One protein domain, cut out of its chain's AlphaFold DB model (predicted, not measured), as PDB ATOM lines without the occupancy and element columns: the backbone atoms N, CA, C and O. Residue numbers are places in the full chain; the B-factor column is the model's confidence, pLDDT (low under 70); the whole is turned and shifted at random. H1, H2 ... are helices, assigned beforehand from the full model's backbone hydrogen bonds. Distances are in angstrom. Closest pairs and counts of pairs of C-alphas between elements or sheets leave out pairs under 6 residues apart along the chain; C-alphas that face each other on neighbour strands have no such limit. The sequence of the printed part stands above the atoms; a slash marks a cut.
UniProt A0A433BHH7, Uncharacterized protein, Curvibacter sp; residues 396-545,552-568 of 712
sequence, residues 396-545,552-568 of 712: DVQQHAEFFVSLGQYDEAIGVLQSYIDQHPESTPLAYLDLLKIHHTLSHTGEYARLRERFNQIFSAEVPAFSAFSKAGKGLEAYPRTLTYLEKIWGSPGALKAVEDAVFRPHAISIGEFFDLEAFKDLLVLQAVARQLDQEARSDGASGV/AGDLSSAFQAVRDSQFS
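This is residues 396 to 545 and 552 to 568 of the 712 residues of an uncharacterized protein of Curvibacter sp (UniProt A0A433BHH7). Two groups of helices stand side by side: in one, the long H8 has H6 on one side and H9 crossing it on the other, with H5 beside H6; in the other, H1, H2 and H3 form an up-and-down bundle, each running against the one before, with H4 beside H3. Residues 538 to 545 stick out. The printed part has 167 residues, with nine named helices, H1 to H9 in chain order, and no named strand: all helix, compact, radius of gyration of the C-alphas 17.0 A, spans 50 by 37 by 29 A.

H8, residues 517 to 539, is 33.5 A long, from C-alpha 517 at (212.249, 187.603, 182.919) to C-alpha 539 at (216.731, 218.737, 194.323). H9 is residues 552 to 567, 21.8 A; H5 480 to 489; H6 495 to 503; H7 505 to 511. H1 is residues 396 to 406, from (196.716, 205.747, 186.265); H2 410 to 423, 20.0 A; H3 429 to 441; H4 445 to 458, 20.3 A.

H8 touches H6 at Ala 530 and Leu 496, closest C-alphas 5.1 A, a shallow tilt of 27 degrees, opposite ways. With residues 521 to 529 alone it touches H9, closest C-alphas Val 525 and Arg 563, 5.8 A, a steep tilt of 61 degrees. H5 and H6 form a hairpin, closest C-alphas Ile 489 and Ala 495, 5.4 A. H3 and H8 are near each other. H3 touches H2 (Ala 431, Leu 417, closest C-alphas 6.2 A) and H4 (His 439, Tyr 448, 5.8 A); H1 touches H2 (Ala 401, Ala 413, 4.4 A); each of these pairs is a hairpin. H4, with residues 456 to 458 alone, only just touches H7, with 3 pairs of C-alphas within 8 A, closest Ile 458 and Arg 505, 5.7 A. H1 and H9 are apart. Every O i to N i+4 pair is within hydrogen-bond range in H1, H2, H3, H5, H6 and H9; in H4 9 of 10, in H7 2 of 3, in H8 18 of 19.

The C-alphas of Gly 446 and Gly 544, the two farthest apart, are 55.3 A apart. Residues 546 to 551 are not printed; C-alphas 545 and 552 are 20.9 A apart across this cut. The link from H4 to H5, residues 459 to 479, is long. Confidence is under 70 in 34 residues, among them 506 to 512, 539 to 545 and 552 to 568.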
ATOM      1  N   ASP A 396     198.172 205.636 186.316       86.94
ATOM      2  CA  ASP A 396     196.716 205.747 186.265       86.94
ATOM      3  C   ASP A 396     196.108 204.667 185.343       86.94
ATOM      4  O   ASP A 396     195.169 203.970 185.732       86.94
ATOM      5  N   VAL A 397     196.702 204.431 184.164       87.38
ATOM      6  CA  VAL A 397     196.331 203.333 183.245       87.38
ATOM      7  C   VAL A 397     196.561 201.949 183.870       87.38
ATOM      8  O   VAL A 397     195.716 201.062 183.731       87.38
ATOM      9  N   GLN A 398     197.670 201.751 184.586       87.94
ATOM     10  CA  GLN A 398     197.992 200.484 185.245       87.94
ATOM     11  C   GLN A 398     197.026 200.191 186.406       87.94
ATOM     12  O   GLN A 398     196.537 199.070 186.522       87.94
ATOM     13  N   GLN A 399     196.676 201.200 187.212       89.88
ATOM     14  CA  GLN A 399     195.645 201.100 188.250       89.88
ATOM     15  C   GLN A 399     194.248 200.847 187.666       89.88
ATOM     16  O   GLN A 399     193.480 200.066 188.227       89.88
ATOM     17  N   HIS A 400     193.916 201.444 186.519       88.38
ATOM     18  CA  HIS A 400     192.644 201.196 185.836       88.38
ATOM     19  C   HIS A 400     192.538 199.747 185.325       88.38
ATOM     20  O   HIS A 400     191.508 199.096 185.508       88.38
ATOM     21  N   ALA A 401     193.623 199.200 184.766       89.12
ATOM     22  CA  ALA A 401     193.696 197.795 184.373       89.12
ATOM     23  C   ALA A 401     193.661 196.838 185.584       89.12
ATOM     24  O   ALA A 401     192.956 195.830 185.544       89.12
ATOM     25  N   GLU A 402     194.360 197.158 186.679       89.69
ATOM     26  CA  GLU A 402     194.320 196.386 187.931       89.69
ATOM     27  C   GLU A 402     192.908 196.366 188.545       89.69
ATOM     28  O   GLU A 402     192.435 195.312 188.979       89.69
ATOM     29  N   PHE A 403     192.184 197.489 188.496       92.56
ATOM     30  CA  PHE A 403     190.779 197.562 188.898       92.56
ATOM     31  C   PHE A 403     189.898 196.612 188.072       92.56
ATOM     32  O   PHE A 403     189.170 195.804 188.652       92.56
ATOM     33  N   PHE A 404     190.002 196.623 186.740       89.69
ATOM     34  CA  PHE A 404     189.248 195.692 185.891       89.69
ATOM     35  C   PHE A 404     189.617 194.221 186.134       89.69
ATOM     36  O   PHE A 404     188.726 193.373 186.211       89.69
ATOM     37  N   VAL A 405     190.899 193.908 186.357       91.56
ATOM     38  CA  VAL A 405     191.345 192.568 186.782       91.56
ATOM     39  C   VAL A 405     190.723 192.171 188.127       91.56
ATOM     40  O   VAL A 405     190.299 191.026 188.277       91.56
ATOM     41  N   SER A 406     190.593 193.101 189.081       91.75
ATOM     42  CA  SER A 406     189.947 192.842 190.378       91.75
ATOM     43  C   SER A 406     188.442 192.551 190.268       91.75
ATOM     44  O   SER A 406     187.900 191.807 191.086       91.75
ATOM     45  N   LEU A 407     187.780 193.073 189.227       92.31
ATOM     46  CA  LEU A 407     186.386 192.770 188.879       92.31
ATOM     47  C   LEU A 407     186.229 191.503 188.014       92.31
ATOM     48  O   LEU A 407     185.104 191.114 187.702       92.31
ATOM     49  N   GLY A 408     187.330 190.874 187.584       90.56
ATOM     50  CA  GLY A 408     187.317 189.778 186.607       90.56
ATOM     51  C   GLY A 408     186.995 190.216 185.169       90.56
ATOM     52  O   GLY A 408     186.766 189.369 184.307       90.56
ATOM     53  N   GLN A 409     186.986 191.522 184.884       93.00
ATOM     54  CA  GLN A 409     186.710 192.105 183.566       93.00
ATOM     55  C   GLN A 409     187.990 192.156 182.718       93.00
ATOM     56  O   GLN A 409     188.483 193.219 182.340       93.00
ATOM     57  N   TYR A 410     188.565 190.983 182.448       93.19
ATOM     58  CA  TYR A 410     189.875 190.871 181.802       93.19
ATOM     59  C   TYR A 410     189.926 191.461 180.384       93.19
ATOM     60  O   TYR A 410     190.974 191.968 179.995       93.19
ATOM     61  N   ASP A 411     188.826 191.432 179.628       91.00
ATOM     62  CA  ASP A 411     188.784 191.969 178.260       91.00
ATOM     63  C   ASP A 411     188.908 193.504 178.230       91.00
ATOM     64  O   ASP A 411     189.651 194.042 177.409       91.00
ATOM     65  N   GLU A 412     188.290 194.210 179.186       91.38
ATOM     66  CA  GLU A 412     188.455 195.663 179.359       91.38
ATOM     67  C   GLU A 412     189.881 196.007 179.822       91.38
ATOM     68  O   GLU A 412     190.515 196.915 179.282       91.38
ATOM     69  N   ALA A 413     190.443 195.226 180.756       92.19
ATOM     70  CA  ALA A 413     191.837 195.377 181.180       92.19
ATOM     71  C   ALA A 413     192.825 195.195 180.010       92.19
ATOM     72  O   ALA A 413     193.804 195.936 179.895       92.19
ATOM     73  N   ILE A 414     192.556 194.237 179.113       91.31
ATOM     74  CA  ILE A 414     193.308 194.051 177.868       91.31
ATOM     75  C   ILE A 414     193.125 195.265 176.951       91.31
ATOM     76  O   ILE A 414     194.126 195.801 176.486       91.31
ATOM     77  N   GLY A 415     191.894 195.727 176.713       90.31
ATOM     78  CA  GLY A 415     191.609 196.870 175.838       90.31
ATOM     79  C   GLY A 415     192.325 198.155 176.271       90.31
ATOM     80  O   GLY A 415     192.968 198.814 175.450       90.31
ATOM     81  N   VAL A 416     192.297 198.462 177.572       91.12
ATOM     82  CA  VAL A 416     193.017 199.593 178.183       91.12
ATOM     83  C   VAL A 416     194.529 199.480 177.957       91.12
ATOM     84  O   VAL A 416     195.147 200.413 177.435       91.12
ATOM     85  N   LEU A 417     195.136 198.331 178.281       88.12
ATOM     86  CA  LEU A 417     196.586 198.142 178.138       88.12
ATOM     87  C   LEU A 417     197.039 198.078 176.668       88.12
ATOM     88  O   LEU A 417     198.092 198.623 176.343       88.12
ATOM     89  N   GLN A 418     196.259 197.470 175.764       90.19
ATOM     90  CA  GLN A 418     196.549 197.453 174.322       90.19
ATOM     91  C   GLN A 418     196.502 198.865 173.732       90.19
ATOM     92  O   GLN A 418     197.441 199.271 173.049       90.19
ATOM     93  N   SER A 419     195.459 199.640 174.053       89.25
ATOM     94  CA  SER A 419     195.316 201.031 173.610       89.25
ATOM     95  C   SER A 419     196.504 201.897 174.044       89.25
ATOM     96  O   SER A 419     197.018 202.690 173.251       89.25
ATOM     97  N   TYR A 420     196.999 201.712 175.273       87.38
ATOM     98  CA  TYR A 420     198.203 202.392 175.755       87.38
ATOM     99  C   TYR A 420     199.472 201.939 175.013       87.38
ATOM    100  O   TYR A 420     200.267 202.765 174.566       87.38
ATOM    101  N   ILE A 421     199.650 200.628 174.827       87.81
ATOM    102  CA  ILE A 421     200.810 200.030 174.146       87.81
ATOM    103  C   ILE A 421     200.886 200.410 172.658       87.81
ATOM    104  O   ILE A 421     201.987 200.541 172.122       87.81
ATOM    105  N   ASP A 422     199.762 200.616 171.973       86.38
ATOM    106  CA  ASP A 422     199.757 201.054 170.571       86.38
ATOM    107  C   ASP A 422     199.956 202.570 170.415       86.38
ATOM    108  O   ASP A 422     200.544 203.012 169.428       86.38
ATOM    109  N   GLN A 423     199.570 203.371 171.414       85.31
ATOM    110  CA  GLN A 423     199.931 204.791 171.478       85.31
ATOM    111  C   GLN A 423     201.409 204.995 171.852       85.31
ATOM    112  O   GLN A 423     202.064 205.913 171.345       85.31
ATOM    113  N   HIS A 424     201.952 204.150 172.734       80.69
ATOM    114  CA  HIS A 424     203.271 204.307 173.347       80.69
ATOM    115  C   HIS A 424     204.097 202.997 173.367       80.69
ATOM    116  O   HIS A 424     204.517 202.546 174.436       80.69
ATOM    117  N   PRO A 425     204.416 202.400 172.198       71.12
ATOM    118  CA  PRO A 425     205.025 201.064 172.106       71.12
ATOM    119  C   PRO A 425     206.399 200.931 172.772       71.12
ATOM    120  O   PRO A 425     206.738 199.839 173.221       71.12
ATOM    121  N   GLU A 426     207.151 202.030 172.858       66.06
ATOM    122  CA  GLU A 426     208.502 202.102 173.431       66.06
ATOM    123  C   GLU A 426     208.524 202.579 174.898       66.06
ATOM    124  O   GLU A 426     209.571 202.523 175.538       66.06
ATOM    125  N   SER A 427     207.425 203.127 175.444       60.25
ATOM    126  CA  SER A 427     207.511 203.918 176.688       60.25
ATOM    127  C   SER A 427     207.700 203.071 177.942       60.25
ATOM    128  O   SER A 427     208.357 203.516 178.884       60.25
ATOM    129  N   THR A 428     207.086 201.884 177.973       74.31
ATOM    130  CA  THR A 428     206.860 201.164 179.225       74.31
ATOM    131  C   THR A 428     206.912 199.644 179.059       74.31
ATOM    132  O   THR A 428     205.973 199.054 178.525       74.31
ATOM    133  N   PRO A 429     207.920 198.972 179.638       84.06
ATOM    134  CA  PRO A 429     207.949 197.513 179.727       84.06
ATOM    135  C   PRO A 429     206.850 196.918 180.629       84.06
ATOM    136  O   PRO A 429     206.310 195.863 180.311       84.06
ATOM    137  N   LEU A 430     206.495 197.593 181.733       85.75
ATOM    138  CA  LEU A 430     205.486 197.146 182.713       85.75
ATOM    139  C   LEU A 430     204.127 196.808 182.080       85.75
ATOM    140  O   LEU A 430     203.597 195.731 182.336       85.75
ATOM    141  N   ALA A 431     203.602 197.671 181.202       87.75
ATOM    142  CA  ALA A 431     202.306 197.453 180.555       87.75
ATOM    143  C   ALA A 431     202.278 196.143 179.743       87.75
ATOM    144  O   ALA A 431     201.314 195.383 179.829       87.75
ATOM    145  N   TYR A 432     203.360 195.821 179.021       88.50
ATOM    146  CA  TYR A 432     203.493 194.528 178.338       88.50
ATOM    147  C   TYR A 432     203.578 193.357 179.327       88.50
ATOM    148  O   TYR A 432     203.019 192.296 179.054       88.50
ATOM    149  N   LEU A 433     204.271 193.521 180.461       88.94
ATOM    150  CA  LEU A 433     204.388 192.478 181.484       88.94
ATOM    151  C   LEU A 433     203.034 192.151 182.125       88.94
ATOM    152  O   LEU A 433     202.739 190.974 182.329       88.94
ATOM    153  N   ASP A 434     202.195 193.148 182.395       88.56
ATOM    154  CA  ASP A 434     200.855 192.931 182.949       88.56
ATOM    155  C   ASP A 434     199.899 192.317 181.922       88.56
ATOM    156  O   ASP A 434     199.171 191.376 182.237       88.56
ATOM    157  N   LEU A 435     199.986 192.730 180.657       90.25
ATOM    158  CA  LEU A 435     199.224 192.115 179.569       90.25
ATOM    159  C   LEU A 435     199.655 190.648 179.330       90.25
ATOM    160  O   LEU A 435     198.809 189.773 179.136       90.25
ATOM    161  N   LEU A 436     200.953 190.334 179.468       89.12
ATOM    162  CA  LEU A 436     201.466 188.954 179.488       89.12
ATOM    163  C   LEU A 436     200.916 188.145 180.678       89.12
ATOM    164  O   LEU A 436     200.552 186.982 180.482       89.12
ATOM    165  N   LYS A 437     200.807 188.732 181.884       88.81
ATOM    166  CA  LYS A 437     200.159 188.082 183.045       88.81
ATOM    167  C   LYS A 437     198.691 187.757 182.740       88.81
ATOM    168  O   LYS A 437     198.276 186.622 182.961       88.81
ATOM    169  N   ILE A 438     197.930 188.708 182.189       90.75
ATOM    170  CA  ILE A 438     196.496 188.542 181.895       90.75
ATOM    171  C   ILE A 438     196.265 187.492 180.792       90.75
ATOM    172  O   ILE A 438     195.417 186.611 180.935       90.75
ATOM    173  N   HIS A 439     197.057 187.499 179.714       89.00
ATOM    174  CA  HIS A 439     196.989 186.439 178.700       89.00
ATOM    175  C   HIS A 439     197.422 185.066 179.238       89.00
ATOM    176  O   HIS A 439     196.914 184.046 178.765       89.00
ATOM    177  N   HIS A 440     198.308 185.009 180.239       88.81
ATOM    178  CA  HIS A 440     198.634 183.762 180.930       88.81
ATOM    179  C   HIS A 440     197.468 183.259 181.800       88.81
ATOM    180  O   HIS A 440     197.143 182.076 181.728       88.81
ATOM    181  N   THR A 441     196.779 184.124 182.560       88.38
ATOM    182  CA  THR A 441     195.600 183.712 183.353       88.38
ATOM    183  C   THR A 441     194.424 183.270 182.481       88.38
ATOM    184  O   THR A 441     193.782 182.276 182.801       88.38
ATOM    185  N   LEU A 442     194.186 183.934 181.343       89.44
ATOM    186  CA  LEU A 442     193.156 183.538 180.369       89.44
ATOM    187  C   LEU A 442     193.556 182.347 179.478       89.44
ATOM    188  O   LEU A 442     192.762 181.883 178.666       89.44
ATOM    189  N   SER A 443     194.789 181.841 179.585       86.81
ATOM    190  CA  SER A 443     195.329 180.797 178.699       86.81
ATOM    191  C   SER A 443     195.319 181.139 177.195       86.81
ATOM    192  O   SER A 443     195.320 180.250 176.340       86.81
ATOM    193  N   HIS A 444     195.378 182.429 176.846       89.81
ATOM    194  CA  HIS A 444     195.378 182.940 175.469       89.81
ATOM    195  C   HIS A 444     196.753 182.766 174.791       89.81
ATOM    196  O   HIS A 444     197.445 183.726 174.454       89.81
ATOM    197  N   THR A 445     197.154 181.509 174.582       88.00
ATOM    198  CA  THR A 445     198.477 181.104 174.060       88.00
ATOM    199  C   THR A 445     198.871 181.776 172.738       88.00
ATOM    200  O   THR A 445     200.042 182.107 172.556       88.00
ATOM    201  N   GLY A 446     197.914 182.009 171.831       88.62
ATOM    202  CA  GLY A 446     198.152 182.657 170.536       88.62
ATOM    203  C   GLY A 446     198.552 184.129 170.662       88.62
ATOM    204  O   GLY A 446     199.585 184.535 170.129       88.62
ATOM    205  N   GLU A 447     197.779 184.920 171.411       88.06
ATOM    206  CA  GLU A 447     198.087 186.340 171.633       88.06
ATOM    207  C   GLU A 447     199.302 186.515 172.548       88.06
ATOM    208  O   GLU A 447     200.167 187.339 172.259       88.06
ATOM    209  N   TYR A 448     199.458 185.657 173.565       89.50
ATOM    210  CA  TYR A 448     200.678 185.573 174.372       89.50
ATOM    211  C   TYR A 448     201.931 185.399 173.497       89.50
ATOM    212  O   TYR A 448     202.926 186.091 173.703       89.50
ATOM    213  N   ALA A 449     201.893 184.514 172.493       89.44
ATOM    214  CA  ALA A 449     203.029 184.282 171.599       89.44
ATOM    215  C   ALA A 449     203.356 185.497 170.710       89.44
ATOM    216  O   ALA A 449     204.534 185.818 170.539       89.44
ATOM    217  N   ARG A 450     202.341 186.203 170.186       90.69
ATOM    218  CA  ARG A 450     202.535 187.450 169.417       90.69
ATOM    219  C   ARG A 450     203.089 188.580 170.288       90.69
ATOM    220  O   ARG A 450     204.006 189.285 169.878       90.69
ATOM    221  N   LEU A 451     202.547 188.731 171.495       89.06
ATOM    222  CA  LEU A 451     202.938 189.752 172.463       89.06
ATOM    223  C   LEU A 451     204.378 189.547 172.951       89.06
ATOM    224  O   LEU A 451     205.154 190.500 172.970       89.06
ATOM    225  N   ARG A 452     204.755 188.297 173.256       88.62
ATOM    226  CA  ARG A 452     206.141 187.874 173.522       88.62
ATOM    227  C   ARG A 452     207.077 188.279 172.387       88.62
ATOM    228  O   ARG A 452     208.151 188.797 172.659       88.62
ATOM    229  N   GLU A 453     206.694 188.056 171.132       89.00
ATOM    230  CA  GLU A 453     207.544 188.397 169.986       89.00
ATOM    231  C   GLU A 453     207.721 189.919 169.841       89.00
ATOM    232  O   GLU A 453     208.850 190.392 169.726       89.00
ATOM    233  N   ARG A 454     206.640 190.706 169.966       87.75
ATOM    234  CA  ARG A 454     206.700 192.184 169.994       87.75
ATOM    235  C   ARG A 454     207.584 192.698 171.139       87.75
ATOM    236  O   ARG A 454     208.422 193.566 170.921       87.75
ATOM    237  N   PHE A 455     207.449 192.130 172.337       87.62
ATOM    238  CA  PHE A 455     208.273 192.470 173.501       87.62
ATOM    239  C   PHE A 455     209.759 192.137 173.277       87.62
ATOM    240  O   PHE A 455     210.619 193.002 173.447       87.62
ATOM    241  N   ASN A 456     210.059 190.915 172.822       86.94
ATOM    242  CA  ASN A 456     211.416 190.421 172.564       86.94
ATOM    243  C   ASN A 456     212.138 191.178 171.429       86.94
ATOM    244  O   ASN A 456     213.345 190.989 171.255       86.94
ATOM    245  N   GLN A 457     211.433 191.993 170.632       85.00
ATOM    246  CA  GLN A 457     212.006 192.872 169.602       85.00
ATOM    247  C   GLN A 457     212.389 194.264 170.132       85.00
ATOM    248  O   GLN A 457     213.314 194.871 169.590       85.00
ATOM    249  N   ILE A 458     211.733 194.741 171.194       83.12
ATOM    250  CA  ILE A 458     211.918 196.085 171.772       83.12
ATOM    251  C   ILE A 458     212.892 196.039 172.964       83.12
ATOM    252  O   ILE A 458     213.833 196.835 173.056       83.12
ATOM    253  N   PHE A 459     212.711 195.071 173.864       84.62
ATOM    254  CA  PHE A 459     213.408 195.017 175.150       84.62
ATOM    255  C   PHE A 459     214.567 194.009 175.177       84.62
ATOM    256  O   PHE A 459     214.676 193.107 174.348       84.62
ATOM    257  N   SER A 460     215.453 194.174 176.159       80.69
ATOM    258  CA  SER A 460     216.654 193.353 176.382       80.69
ATOM    259  C   SER A 460     216.396 191.942 176.930       80.69
ATOM    260  O   SER A 460     217.351 191.206 177.195       80.69
ATOM    261  N   ALA A 461     215.135 191.567 177.146       83.94
ATOM    262  CA  ALA A 461     214.757 190.351 177.851       83.94
ATOM    263  C   ALA A 461     214.018 189.344 176.967       83.94
ATOM    264  O   ALA A 461     213.249 189.719 176.083       83.94
ATOM    265  N   GLU A 462     214.239 188.060 177.239       82.06
ATOM    266  CA  GLU A 462     213.561 186.952 176.577       82.06
ATOM    267  C   GLU A 462     212.382 186.476 177.437       82.06
ATOM    268  O   GLU A 462     212.559 185.822 178.463       82.06
ATOM    269  N   VAL A 463     211.152 186.778 177.011       83.81
ATOM    270  CA  VAL A 463     209.946 186.255 177.672       83.81
ATOM    271  C   VAL A 463     209.852 184.740 177.432       83.81
ATOM    272  O   VAL A 463     209.859 184.325 176.267       83.81
ATOM    273  N   PRO A 464     209.727 183.899 178.482       83.94
ATOM    274  CA  PRO A 464     209.627 182.446 178.347       83.94
ATOM    275  C   PRO A 464     208.476 181.968 177.448       83.94
ATOM    276  O   PRO A 464     207.551 182.704 177.110       83.94
ATOM    277  N   ALA A 465     208.502 180.691 177.064       84.81
ATOM    278  CA  ALA A 465     207.313 180.053 176.502       84.81
ATOM    279  C   ALA A 465     206.188 180.004 177.554       84.81
ATOM    280  O   ALA A 465     206.466 179.927 178.750       84.81
ATOM    281  N   PHE A 466     204.926 179.970 177.114       82.12
ATOM    282  CA  PHE A 466     203.739 179.987 177.986       82.12
ATOM    283  C   PHE A 466     203.837 179.004 179.175       82.12
ATOM    284  O   PHE A 466     203.661 179.393 180.322       82.12
ATOM    285  N   SER A 467     204.238 177.751 178.925       81.19
ATOM    286  CA  SER A 467     204.403 176.688 179.939       81.19
ATOM    287  C   SER A 467     205.608 176.852 180.886       81.19
ATOM    288  O   SER A 467     205.850 176.004 181.750       81.19
ATOM    289  N   ALA A 468     206.389 177.919 180.720       80.19
ATOM    290  CA  ALA A 468     207.529 178.283 181.551       80.19
ATOM    291  C   ALA A 468     207.387 179.674 182.198       80.19
ATOM    292  O   ALA A 468     208.215 180.011 183.034       80.19
ATOM    293  N   PHE A 469     206.344 180.452 181.885       80.50
ATOM    294  CA  PHE A 469     206.134 181.802 182.434       80.50
ATOM    295  C   PHE A 469     205.994 181.828 183.966       80.50
ATOM    296  O   PHE A 469     206.404 182.786 184.616       80.50
ATOM    297  N   SER A 470     205.458 180.757 184.555       73.62
ATOM    298  CA  SER A 470     205.337 180.572 186.007       73.62
ATOM    299  C   SER A 470     206.623 180.102 186.701       73.62
ATOM    300  O   SER A 470     206.652 179.999 187.928       73.62
ATOM    301  N   LYS A 471     207.689 179.796 185.951       76.12
ATOM    302  CA  LYS A 471     208.984 179.405 186.518       76.12
ATOM    303  C   LYS A 471     209.805 180.666 186.753       76.12
ATOM    304  O   LYS A 471     210.095 181.391 185.807       76.12
ATOM    305  N   ALA A 472     210.193 180.906 188.005       65.94
ATOM    306  CA  ALA A 472     211.118 181.982 188.337       65.94
ATOM    307  C   ALA A 472     212.418 181.805 187.538       65.94
ATOM    308  O   ALA A 472     213.070 180.759 187.622       65.94
ATOM    309  N   GLY A 473     212.736 182.811 186.728       77.44
ATOM    310  CA  GLY A 473     213.924 182.828 185.889       77.44
ATOM    311  C   GLY A 473     215.200 183.100 186.681       77.44
ATOM    312  O   GLY A 473     215.199 183.247 187.905       77.44
ATOM    313  N   LYS A 474     216.315 183.224 185.968       82.25
ATOM    314  CA  LYS A 474     217.557 183.754 186.531       82.25
ATOM    315  C   LYS A 474     217.372 185.231 186.898       82.25
ATOM    316  O   LYS A 474     217.024 186.034 186.038       82.25
ATOM    317  N   GLY A 475     217.640 185.585 188.154       83.25
ATOM    318  CA  GLY A 475     217.796 186.982 188.577       83.25
ATOM    319  C   GLY A 475     219.094 187.605 188.050       83.25
ATOM    320  O   GLY A 475     219.968 186.907 187.525       83.25
ATOM    321  N   LEU A 476     219.238 188.920 188.207       83.38
ATOM    322  CA  LEU A 476     220.349 189.716 187.671       83.38
ATOM    323  C   LEU A 476     221.722 189.277 188.215       83.38
ATOM    324  O   LEU A 476     222.718 189.361 187.501       83.38
ATOM    325  N   GLU A 477     221.754 188.690 189.415       84.12
ATOM    326  CA  GLU A 477     222.916 188.022 190.033       84.12
ATOM    327  C   GLU A 477     223.576 186.952 189.140       84.12
ATOM    328  O   GLU A 477     224.769 186.675 189.259       84.12
ATOM    329  N   ALA A 478     222.830 186.356 188.202       85.25
ATOM    330  CA  ALA A 478     223.369 185.388 187.247       85.25
ATOM    331  C   ALA A 478     224.153 186.026 186.077       85.25
ATOM    332  O   ALA A 478     224.732 185.293 185.273       85.25
ATOM    333  N   TYR A 479     224.173 187.361 185.974       84.19
ATOM    334  CA  TYR A 479     224.718 188.135 184.851       84.19
ATOM    335  C   TYR A 479     225.887 189.040 185.298       84.19
ATOM    336  O   TYR A 479     225.785 190.273 185.287       84.19
ATOM    337  N   PRO A 480     227.041 188.457 185.690       81.88
ATOM    338  CA  PRO A 480     228.137 189.196 186.317       81.88
ATOM    339  C   PRO A 480     228.777 190.250 185.403       81.88
ATOM    340  O   PRO A 480     229.348 191.216 185.910       81.88
ATOM    341  N   ARG A 481     228.683 190.120 184.068       81.00
ATOM    342  CA  ARG A 481     229.167 191.156 183.135       81.00
ATOM    343  C   ARG A 481     228.353 192.440 183.261       81.00
ATOM    344  O   ARG A 481     228.931 193.510 183.445       81.00
ATOM    345  N   THR A 482     227.030 192.314 183.206       81.00
ATOM    346  CA  THR A 482     226.088 193.427 183.356       81.00
ATOM    347  C   THR A 482     226.218 194.068 184.733       81.00
ATOM    348  O   THR A 482     226.342 195.287 184.812       81.00
ATOM    349  N   LEU A 483     226.306 193.276 185.807       83.44
ATOM    350  CA  LEU A 483     226.532 193.810 187.155       83.44
ATOM    351  C   LEU A 483     227.862 194.571 187.274       83.44
ATOM    352  O   LEU A 483     227.858 195.705 187.741       83.44
ATOM    353  N   THR A 484     228.976 194.027 186.765       86.00
ATOM    354  CA  THR A 484     230.284 194.723 186.783       86.00
ATOM    355  C   THR A 484     230.251 196.040 185.990       86.00
ATOM    356  O   THR A 484     230.903 197.020 186.354       86.00
ATOM    357  N   TYR A 485     229.500 196.082 184.883       83.75
ATOM    358  CA  TYR A 485     229.305 197.293 184.082       83.75
ATOM    359  C   TYR A 485     228.465 198.340 184.826       83.75
ATOM    360  O   TYR A 485     228.859 199.508 184.887       83.75
ATOM    361  N   LEU A 486     227.350 197.921 185.431       84.00
ATOM    362  CA  LEU A 486     226.454 198.788 186.193       84.00
ATOM    363  C   LEU A 486     227.128 199.332 187.457       84.00
ATOM    364  O   LEU A 486     227.116 200.544 187.654       84.00
ATOM    365  N   GLU A 487     227.791 198.488 188.257       87.44
ATOM    366  CA  GLU A 487     228.541 198.887 189.461       87.44
ATOM    367  C   GLU A 487     229.570 199.983 189.143       87.44
ATOM    368  O   GLU A 487     229.634 201.008 189.821       87.44
ATOM    369  N   LYS A 488     230.325 199.817 188.050       88.50
ATOM    370  CA  LYS A 488     231.343 200.776 187.598       88.50
ATOM    371  C   LYS A 488     230.774 202.149 187.209       88.50
ATOM    372  O   LYS A 488     231.509 203.138 187.233       88.50
ATOM    373  N   ILE A 489     229.504 202.216 186.809       84.69
ATOM    374  CA  ILE A 489     228.822 203.452 186.392       84.69
ATOM    375  C   ILE A 489     227.924 203.998 187.523       84.69
ATOM    376  O   ILE A 489     227.561 205.179 187.507       84.69
ATOM    377  N   TRP A 490     227.606 203.184 188.532       84.06
ATOM    378  CA  TRP A 490     226.708 203.527 189.632       84.06
ATOM    379  C   TRP A 490     227.188 204.751 190.422       84.06
ATOM    380  O   TRP A 490     228.376 204.938 190.695       84.06
ATOM    381  N   GLY A 491     226.256 205.639 190.774       80.00
ATOM    382  CA  GLY A 491     226.577 206.906 191.439       80.00
ATOM    383  C   GLY A 491     227.301 207.946 190.567       80.00
ATOM    384  O   GLY A 491     227.728 208.972 191.102       80.00
ATOM    385  N   SER A 492     227.431 207.716 189.255       80.06
ATOM    386  CA  SER A 492     227.748 208.752 188.261       80.06
ATOM    387  C   SER A 492     226.460 209.346 187.661       80.06
ATOM    388  O   SER A 492     225.442 208.652 187.614       80.06
ATOM    389  N   PRO A 493     226.475 210.577 187.110       73.56
ATOM    390  CA  PRO A 493     225.312 211.148 186.413       73.56
ATOM    391  C   PRO A 493     224.966 210.429 185.092       73.56
ATOM    392  O   PRO A 493     223.996 210.788 184.434       73.56
ATOM    393  N   GLY A 494     225.752 209.424 184.683       78.06
ATOM    394  CA  GLY A 494     225.421 208.521 183.580       78.06
ATOM    395  C   GLY A 494     224.656 207.263 184.009       78.06
ATOM    396  O   GLY A 494     224.208 206.533 183.132       78.06
ATOM    397  N   ALA A 495     224.495 206.997 185.314       81.38
ATOM    398  CA  ALA A 495     223.931 205.743 185.826       81.38
ATOM    399  C   ALA A 495     222.499 205.484 185.346       81.38
ATOM    400  O   ALA A 495     222.244 204.424 184.783       81.38
ATOM    401  N   LEU A 496     221.598 206.468 185.485       83.12
ATOM    402  CA  LEU A 496     220.236 206.379 184.947       83.12
ATOM    403  C   LEU A 496     220.271 206.020 183.465       83.12
ATOM    404  O   LEU A 496     219.633 205.055 183.059       83.12
ATOM    405  N   LYS A 497     221.056 206.755 182.670       83.56
ATOM    406  CA  LYS A 497     221.076 206.538 181.228       83.56
ATOM    407  C   LYS A 497     221.632 205.160 180.862       83.56
ATOM    408  O   LYS A 497     221.041 204.510 180.020       83.56
ATOM    409  N   ALA A 498     222.688 204.686 181.525       80.69
ATOM    410  CA  ALA A 498     223.238 203.350 181.294       80.69
ATOM    411  C   ALA A 498     222.268 202.216 181.682       80.69
ATOM    412  O   ALA A 498     222.284 201.165 181.046       80.69
ATOM    413  N   VAL A 499     221.409 202.423 182.691       82.31
ATOM    414  CA  VAL A 499     220.326 201.482 183.025       82.31
ATOM    415  C   VAL A 499     219.215 201.539 181.977       82.31
ATOM    416  O   VAL A 499     218.818 200.493 181.480       82.31
ATOM    417  N   GLU A 500     218.742 202.731 181.599       84.00
ATOM    418  CA  GLU A 500     217.716 202.890 180.556       84.00
ATOM    419  C   GLU A 500     218.176 202.310 179.217       84.00
ATOM    420  O   GLU A 500     217.462 201.513 178.618       84.00
ATOM    421  N   ASP A 501     219.401 202.628 178.796       80.88
ATOM    422  CA  ASP A 501     220.056 202.051 177.626       80.88
ATOM    423  C   ASP A 501     220.042 200.507 177.696       80.88
ATOM    424  O   ASP A 501     219.724 199.868 176.693       80.88
ATOM    425  N   ALA A 502     220.292 199.908 178.872       76.62
ATOM    426  CA  ALA A 502     220.270 198.458 179.097       76.62
ATOM    427  C   ALA A 502     218.865 197.815 179.152       76.62
ATOM    428  O   ALA A 502     218.765 196.610 178.911       76.62
ATOM    429  N   VAL A 503     217.782 198.567 179.401       82.94
ATOM    430  CA  VAL A 503     216.389 198.068 179.283       82.94
ATOM    431  C   VAL A 503     216.069 197.687 177.831       82.94
ATOM    432  O   VAL A 503     215.350 196.713 177.586       82.94
ATOM    433  N   PHE A 504     216.610 198.437 176.867       82.19
ATOM    434  CA  PHE A 504     216.299 198.294 175.445       82.19
ATOM    435  C   PHE A 504     217.289 197.399 174.693       82.19
ATOM    436  O   PHE A 504     218.515 197.479 174.846       82.19
ATOM    437  N   ARG A 505     216.740 196.600 173.773       70.88
ATOM    438  CA  ARG A 505     217.448 195.559 173.017       70.88
ATOM    439  C   ARG A 505     218.773 195.980 172.349       70.88
ATOM    440  O   ARG A 505     219.669 195.133 172.295       70.88
ATOM    441  N   PRO A 506     218.968 197.228 171.862       62.41
ATOM    442  CA  PRO A 506     220.249 197.664 171.302       62.41
ATOM    443  C   PRO A 506     221.461 197.476 172.229       62.41
ATOM    444  O   PRO A 506     222.564 197.268 171.718       62.41
ATOM    445  N   HIS A 507     221.287 197.486 173.560       59.06
ATOM    446  CA  HIS A 507     222.394 197.243 174.495       59.06
ATOM    447  C   HIS A 507     222.524 195.790 174.964       59.06
ATOM    448  O   HIS A 507     223.652 195.348 175.161       59.06
ATOM    449  N   ALA A 508     221.450 194.991 175.016       61.81
ATOM    450  CA  ALA A 508     221.595 193.532 175.145       61.81
ATOM    451  C   ALA A 508     222.473 192.954 174.020       61.81
ATOM    452  O   ALA A 508     223.359 192.136 174.262       61.81
ATOM    453  N   ILE A 509     222.294 193.457 172.792       60.53
ATOM    454  CA  ILE A 509     223.091 193.063 171.623       60.53
ATOM    455  C   ILE A 509     224.569 193.482 171.758       60.53
ATOM    456  O   ILE A 509     225.441 192.756 171.283       60.53
ATOM    457  N   SER A 510     224.880 194.613 172.406       58.56
ATOM    458  CA  SER A 510     226.271 195.077 172.578       58.56
ATOM    459  C   SER A 510     226.982 194.484 173.801       58.56
ATOM    460  O   SER A 510     228.205 194.340 173.776       58.56
ATOM    461  N   ILE A 511     226.235 194.078 174.833       61.69
ATOM    462  CA  ILE A 511     226.731 193.288 175.974       61.69
ATOM    463  C   ILE A 511     226.885 191.804 175.584       61.69
ATOM    464  O   ILE A 511     227.778 191.118 176.084       61.69
ATOM    465  N   GLY A 512     226.056 191.316 174.653       63.31
ATOM    466  CA  GLY A 512     226.050 189.931 174.172       63.31
ATOM    467  C   GLY A 512     225.274 188.960 175.068       63.31
ATOM    468  O   GLY A 512     225.473 187.750 174.967       63.31
ATOM    469  N   GLU A 513     224.415 189.472 175.952       72.88
ATOM    470  CA  GLU A 513     223.636 188.704 176.926       72.88
ATOM    471  C   GLU A 513     222.175 189.185 176.908       72.88
ATOM    472  O   GLU A 513     221.913 190.383 177.004       72.88
ATOM    473  N   PHE A 514     221.229 188.248 176.780       78.31
ATOM    474  CA  PHE A 514     219.793 188.506 176.933       78.31
ATOM    475  C   PHE A 514     219.353 188.144 178.355       78.31
ATOM    476  O   PHE A 514     219.769 187.114 178.902       78.31
ATOM    477  N   PHE A 515     218.508 188.982 178.952       82.56
ATOM    478  CA  PHE A 515     218.045 188.784 180.323       82.56
ATOM    479  C   PHE A 515     216.839 187.849 180.382       82.56
ATOM    480  O   PHE A 515     215.917 187.940 179.576       82.56
ATOM    481  N   ASP A 516     216.839 186.963 181.371       86.88
ATOM    482  CA  ASP A 516     215.651 186.214 181.770       86.88
ATOM    483  C   ASP A 516     214.626 187.172 182.414       86.88
ATOM    484  O   ASP A 516     214.962 188.279 182.850       86.88
ATOM    485  N   LEU A 517     213.364 186.754 182.493       85.25
ATOM    486  CA  LEU A 517     212.249 187.603 182.919       85.25
ATOM    487  C   LEU A 517     212.424 188.157 184.344       85.25
ATOM    488  O   LEU A 517     211.944 189.250 184.637       85.25
ATOM    489  N   GLU A 518     213.112 187.431 185.227       86.44
ATOM    490  CA  GLU A 518     213.362 187.875 186.604       86.44
ATOM    491  C   GLU A 518     214.495 188.915 186.676       86.44
ATOM    492  O   GLU A 518     214.293 189.984 187.249       86.44
ATOM    493  N   ALA A 519     215.623 188.674 185.991       86.81
ATOM    494  CA  ALA A 519     216.692 189.662 185.807       86.81
ATOM    495  C   ALA A 519     216.199 190.956 185.138       86.81
ATOM    496  O   ALA A 519     216.724 192.035 185.407       86.81
ATOM    497  N   PHE A 520     215.174 190.873 184.287       86.44
ATOM    498  CA  PHE A 520     214.551 192.058 183.709       86.44
ATOM    499  C   PHE A 520     213.764 192.874 184.740       86.44
ATOM    500  O   PHE A 520     213.932 194.090 184.792       86.44
ATOM    501  N   LYS A 521     212.963 192.236 185.610       86.75
ATOM    502  CA  LYS A 521     212.289 192.934 186.723       86.75
ATOM    503  C   LYS A 521     213.307 193.616 187.635       86.75
ATOM    504  O   LYS A 521     213.116 194.780 187.971       86.75
ATOM    505  N   ASP A 522     214.403 192.931 187.970       88.00
ATOM    506  CA  ASP A 522     215.509 193.505 188.751       88.00
ATOM    507  C   ASP A 522     216.035 194.799 188.106       88.00
ATOM    508  O   ASP A 522     216.225 195.809 188.783       88.00
ATOM    509  N   LEU A 523     216.218 194.795 186.781       87.25
ATOM    510  CA  LEU A 523     216.699 195.941 186.009       87.25
ATOM    511  C   LEU A 523     215.671 197.094 185.975       87.25
ATOM    512  O   LEU A 523     216.063 198.256 186.072       87.25
ATOM    513  N   LEU A 524     214.364 196.805 185.943       86.56
ATOM    514  CA  LEU A 524     213.301 197.819 186.061       86.56
ATOM    515  C   LEU A 524     213.220 198.440 187.467       86.56
ATOM    516  O   LEU A 524     213.064 199.654 187.597       86.56
ATOM    517  N   VAL A 525     213.387 197.644 188.528       88.12
ATOM    518  CA  VAL A 525     213.516 198.167 189.903       88.12
ATOM    519  C   VAL A 525     214.760 199.054 190.008       88.12
ATOM    520  O   VAL A 525     214.693 200.158 190.552       88.12
ATOM    521  N   LEU A 526     215.881 198.628 189.419       87.50
ATOM    522  CA  LEU A 526     217.112 199.416 189.363       87.50
ATOM    523  C   LEU A 526     216.928 200.731 188.579       87.50
ATOM    524  O   LEU A 526     217.462 201.760 188.988       87.50
ATOM    525  N   GLN A 527     216.132 200.729 187.502       85.81
ATOM    526  CA  GLN A 527     215.757 201.930 186.743       85.81
ATOM    527  C   GLN A 527     214.929 202.900 187.597       85.81
ATOM    528  O   GLN A 527     215.187 204.105 187.573       85.81
ATOM    529  N   ALA A 528     213.969 202.395 188.379       84.88
ATOM    530  CA  ALA A 528     213.167 203.206 189.294       84.88
ATOM    531  C   ALA A 528     214.035 203.852 190.390       84.88
ATOM    532  O   ALA A 528     213.968 205.066 190.590       84.88
ATOM    533  N   VAL A 529     214.929 203.081 191.024       86.38
ATOM    534  CA  VAL A 529     215.890 203.592 192.021       86.38
ATOM    535  C   VAL A 529     216.858 204.609 191.399       86.38
ATOM    536  O   VAL A 529     217.112 205.659 191.989       86.38
ATOM    537  N   ALA A 530     217.358 204.366 190.183       85.00
ATOM    538  CA  ALA A 530     218.212 205.318 189.470       85.00
ATOM    539  C   ALA A 530     217.470 206.621 189.110       85.00
ATOM    540  O   ALA A 530     218.053 207.701 189.207       85.00
ATOM    541  N   ARG A 531     216.180 206.543 188.748       84.38
ATOM    542  CA  ARG A 531     215.312 207.714 188.531       84.38
ATOM    543  C   ARG A 531     215.053 208.497 189.815       84.38
ATOM    544  O   ARG A 531     215.074 209.722 189.753       84.38
ATOM    545  N   GLN A 532     214.867 207.834 190.956       83.06
ATOM    546  CA  GLN A 532     214.749 208.514 192.248       83.06
ATOM    547  C   GLN A 532     216.060 209.228 192.623       83.06
ATOM    548  O   GLN A 532     216.040 210.429 192.883       83.06
ATOM    549  N   LEU A 533     217.208 208.544 192.549       81.88
ATOM    550  CA  LEU A 533     218.525 209.133 192.846       81.88
ATOM    551  C   LEU A 533     218.854 210.348 191.958       81.88
ATOM    552  O   LEU A 533     219.438 211.323 192.425       81.88
ATOM    553  N   ASP A 534     218.470 210.315 190.679       81.62
ATOM    554  CA  ASP A 534     218.681 211.418 189.732       81.62
ATOM    555  C   ASP A 534     217.621 212.541 189.869       81.62
ATOM    556  O   ASP A 534     217.814 213.657 189.382       81.62
ATOM    557  N   GLN A 535     216.508 212.304 190.573       79.94
ATOM    558  CA  GLN A 535     215.619 213.371 191.057       79.94
ATOM    559  C   GLN A 535     216.187 214.016 192.330       79.94
ATOM    560  O   GLN A 535     216.321 215.239 192.372       79.94
ATOM    561  N   GLU A 536     216.610 213.212 193.309       77.00
ATOM    562  CA  GLU A 536     217.238 213.663 194.559       77.00
ATOM    563  C   GLU A 536     218.484 214.524 194.289       77.00
ATOM    564  O   GLU A 536     218.609 215.637 194.806       77.00
ATOM    565  N   ALA A 537     219.359 214.080 193.379       72.31
ATOM    566  CA  ALA A 537     220.542 214.832 192.956       72.31
ATOM    567  C   ALA A 537     220.210 216.176 192.273       72.31
ATOM    568  O   ALA A 537     221.025 217.102 192.308       72.31
ATOM    569  N   ARG A 538     219.020 216.320 191.668       71.00
ATOM    570  CA  ARG A 538     218.543 217.600 191.116       71.00
ATOM    571  C   ARG A 538     217.915 218.498 192.180       71.00
ATOM    572  O   ARG A 538     218.096 219.712 192.095       71.00
ATOM    573  N   SER A 539     217.238 217.947 193.190       65.12
ATOM    574  CA  SER A 539     216.731 218.737 194.323       65.12
ATOM    575  C   SER A 539     217.848 219.242 195.241       65.12
ATOM    576  O   SER A 539     217.828 220.418 195.602       65.12
ATOM    577  N   ASP A 540     218.874 218.436 195.533       59.25
ATOM    578  CA  ASP A 540     220.043 218.857 196.332       59.25
ATOM    579  C   ASP A 540     220.833 219.998 195.647       59.25
ATOM    580  O   ASP A 540     221.469 220.820 196.311       59.25
ATOM    581  N   GLY A 541     220.745 220.115 194.315       55.47
ATOM    582  CA  GLY A 541     221.274 221.256 193.558       55.47
ATOM    583  C   GLY A 541     220.470 222.558 193.711       55.47
ATOM    584  O   GLY A 541     221.011 223.637 193.468       55.47
ATOM    585  N   ALA A 542     219.199 222.479 194.121       49.72
ATOM    586  CA  ALA A 542     218.315 223.626 194.349       49.72
ATOM    587  C   ALA A 542     218.221 224.021 195.835       49.72
ATOM    588  O   ALA A 542     218.130 225.207 196.159       49.72
ATOM    589  N   SER A 543     218.287 223.049 196.746       45.06
ATOM    590  CA  SER A 543     218.379 223.257 198.193       45.06
ATOM    591  C   SER A 543     219.707 222.716 198.715       45.06
ATOM    592  O   SER A 543     219.849 221.512 198.894       45.06
ATOM    593  N   GLY A 544     220.659 223.614 198.996       40.84
ATOM    594  CA  GLY A 544     222.033 223.302 199.425       40.84
ATOM    595  C   GLY A 544     222.173 222.718 200.839       40.84
ATOM    596  O   GLY A 544     222.946 223.226 201.650       40.84
ATOM    597  N   VAL A 545     221.421 221.662 201.134       42.16
ATOM    598  CA  VAL A 545     221.524 220.809 202.318       42.16
ATOM    599  C   VAL A 545     221.873 219.424 201.795       42.16
ATOM    600  O   VAL A 545     220.990 218.707 201.349       42.16
ATOM    601  N   ALA A 552     224.727 201.386 201.171       42.09
ATOM    602  CA  ALA A 552     224.365 200.202 200.385       42.09
ATOM    603  C   ALA A 552     223.259 199.335 201.033       42.09
ATOM    604  O   ALA A 552     222.515 198.666 200.320       42.09
ATOM    605  N   GLY A 553     223.110 199.383 202.364       46.12
ATOM    606  CA  GLY A 553     222.004 198.735 203.076       46.12
ATOM    607  C   GLY A 553     220.633 199.361 202.784       46.12
ATOM    608  O   GLY A 553     219.676 198.627 202.547       46.12
ATOM    609  N   ASP A 554     220.553 200.695 202.723       57.44
ATOM    610  CA  ASP A 554     219.313 201.428 202.420       57.44
ATOM    611  C   ASP A 554     218.864 201.178 200.975       57.44
ATOM    612  O   ASP A 554     217.676 201.061 200.689       57.44
ATOM    613  N   LEU A 555     219.825 201.032 200.054       56.62
ATOM    614  CA  LEU A 555     219.540 200.673 198.664       56.62
ATOM    615  C   LEU A 555     218.965 199.257 198.541       56.62
ATOM    616  O   LEU A 555     218.088 199.044 197.712       56.62
ATOM    617  N   SER A 556     219.401 198.300 199.369       60.12
ATOM    618  CA  SER A 556     218.863 196.932 199.343       60.12
ATOM    619  C   SER A 556     217.427 196.853 199.869       60.12
ATOM    620  O   SER A 556     216.626 196.096 199.322       60.12
ATOM    621  N   SER A 557     217.083 197.619 200.911       62.50
ATOM    622  CA  SER A 557     215.713 197.665 201.440       62.50
ATOM    623  C   SER A 557     214.781 198.482 200.542       62.50
ATOM    624  O   SER A 557     213.651 198.057 200.306       62.50
ATOM    625  N   ALA A 558     215.259 199.591 199.966       60.38
ATOM    626  CA  ALA A 558     214.526 200.354 198.957       60.38
ATOM    627  C   ALA A 558     214.278 199.526 197.685       60.38
ATOM    628  O   ALA A 558     213.151 199.483 197.201       60.38
ATOM    629  N   PHE A 559     215.289 198.808 197.181       65.88
ATOM    630  CA  PHE A 559     215.144 197.894 196.044       65.88
ATOM    631  C   PHE A 559     214.091 196.818 196.327       65.88
ATOM    632  O   PHE A 559     213.201 196.621 195.507       65.88
ATOM    633  N   GLN A 560     214.122 196.172 197.498       69.50
ATOM    634  CA  GLN A 560     213.108 195.173 197.843       69.50
ATOM    635  C   GLN A 560     211.704 195.795 197.944       69.50
ATOM    636  O   GLN A 560     210.778 195.279 197.336       69.50
ATOM    637  N   ALA A 561     211.542 196.943 198.609       68.31
ATOM    638  CA  ALA A 561     210.244 197.616 198.716       68.31
ATOM    639  C   ALA A 561     209.681 198.081 197.354       68.31
ATOM    640  O   ALA A 561     208.474 198.020 197.133       68.31
ATOM    641  N   VAL A 562     210.547 198.519 196.431       66.94
ATOM    642  CA  VAL A 562     210.188 198.952 195.066       66.94
ATOM    643  C   VAL A 562     209.995 197.762 194.109       66.94
ATOM    644  O   VAL A 562     209.262 197.877 193.124       66.94
ATOM    645  N   ARG A 563     210.597 196.601 194.405       69.88
ATOM    646  CA  ARG A 563     210.268 195.311 193.778       69.88
ATOM    647  C   ARG A 563     208.886 194.849 194.220       69.88
ATOM    648  O   ARG A 563     208.046 194.543 193.379       69.88
ATOM    649  N   ASP A 564     208.652 194.831 195.525       69.25
ATOM    650  CA  ASP A 564     207.434 194.296 196.121       69.25
ATOM    651  C   ASP A 564     206.211 195.159 195.771       69.25
ATOM    652  O   ASP A 564     205.128 194.609 195.603       69.25
ATOM    653  N   SER A 565     206.364 196.473 195.571       66.31
ATOM    654  CA  SER A 565     205.259 197.350 195.150       66.31
ATOM    655  C   SER A 565     204.934 197.314 193.649       66.31
ATOM    656  O   SER A 565     203.785 197.542 193.290       66.31
ATOM    657  N   GLN A 566     205.900 197.019 192.767       63.72
ATOM    658  CA  GLN A 566     205.678 196.957 191.306       63.72
ATOM    659  C   GLN A 566     205.468 195.536 190.759       63.72
ATOM    660  O   GLN A 566     204.888 195.366 189.686       63.72
ATOM    661  N   PHE A 567     205.984 194.509 191.441       64.12
ATOM    662  CA  PHE A 567     206.080 193.150 190.897       64.12
ATOM    663  C   PHE A 567     205.555 192.043 191.809       64.12
ATOM    664  O   PHE A 567     205.509 190.894 191.353       64.12
ATOM    665  N   SER A 568     205.122 192.340 193.040       47.75
ATOM    666  CA  SER A 568     204.341 191.351 193.790       47.75
ATOM    667  C   SER A 568     203.112 190.958 192.977       47.75
ATOM    668  O   SER A 568     202.458 191.823 192.388       47.75
TER     669      SER A 568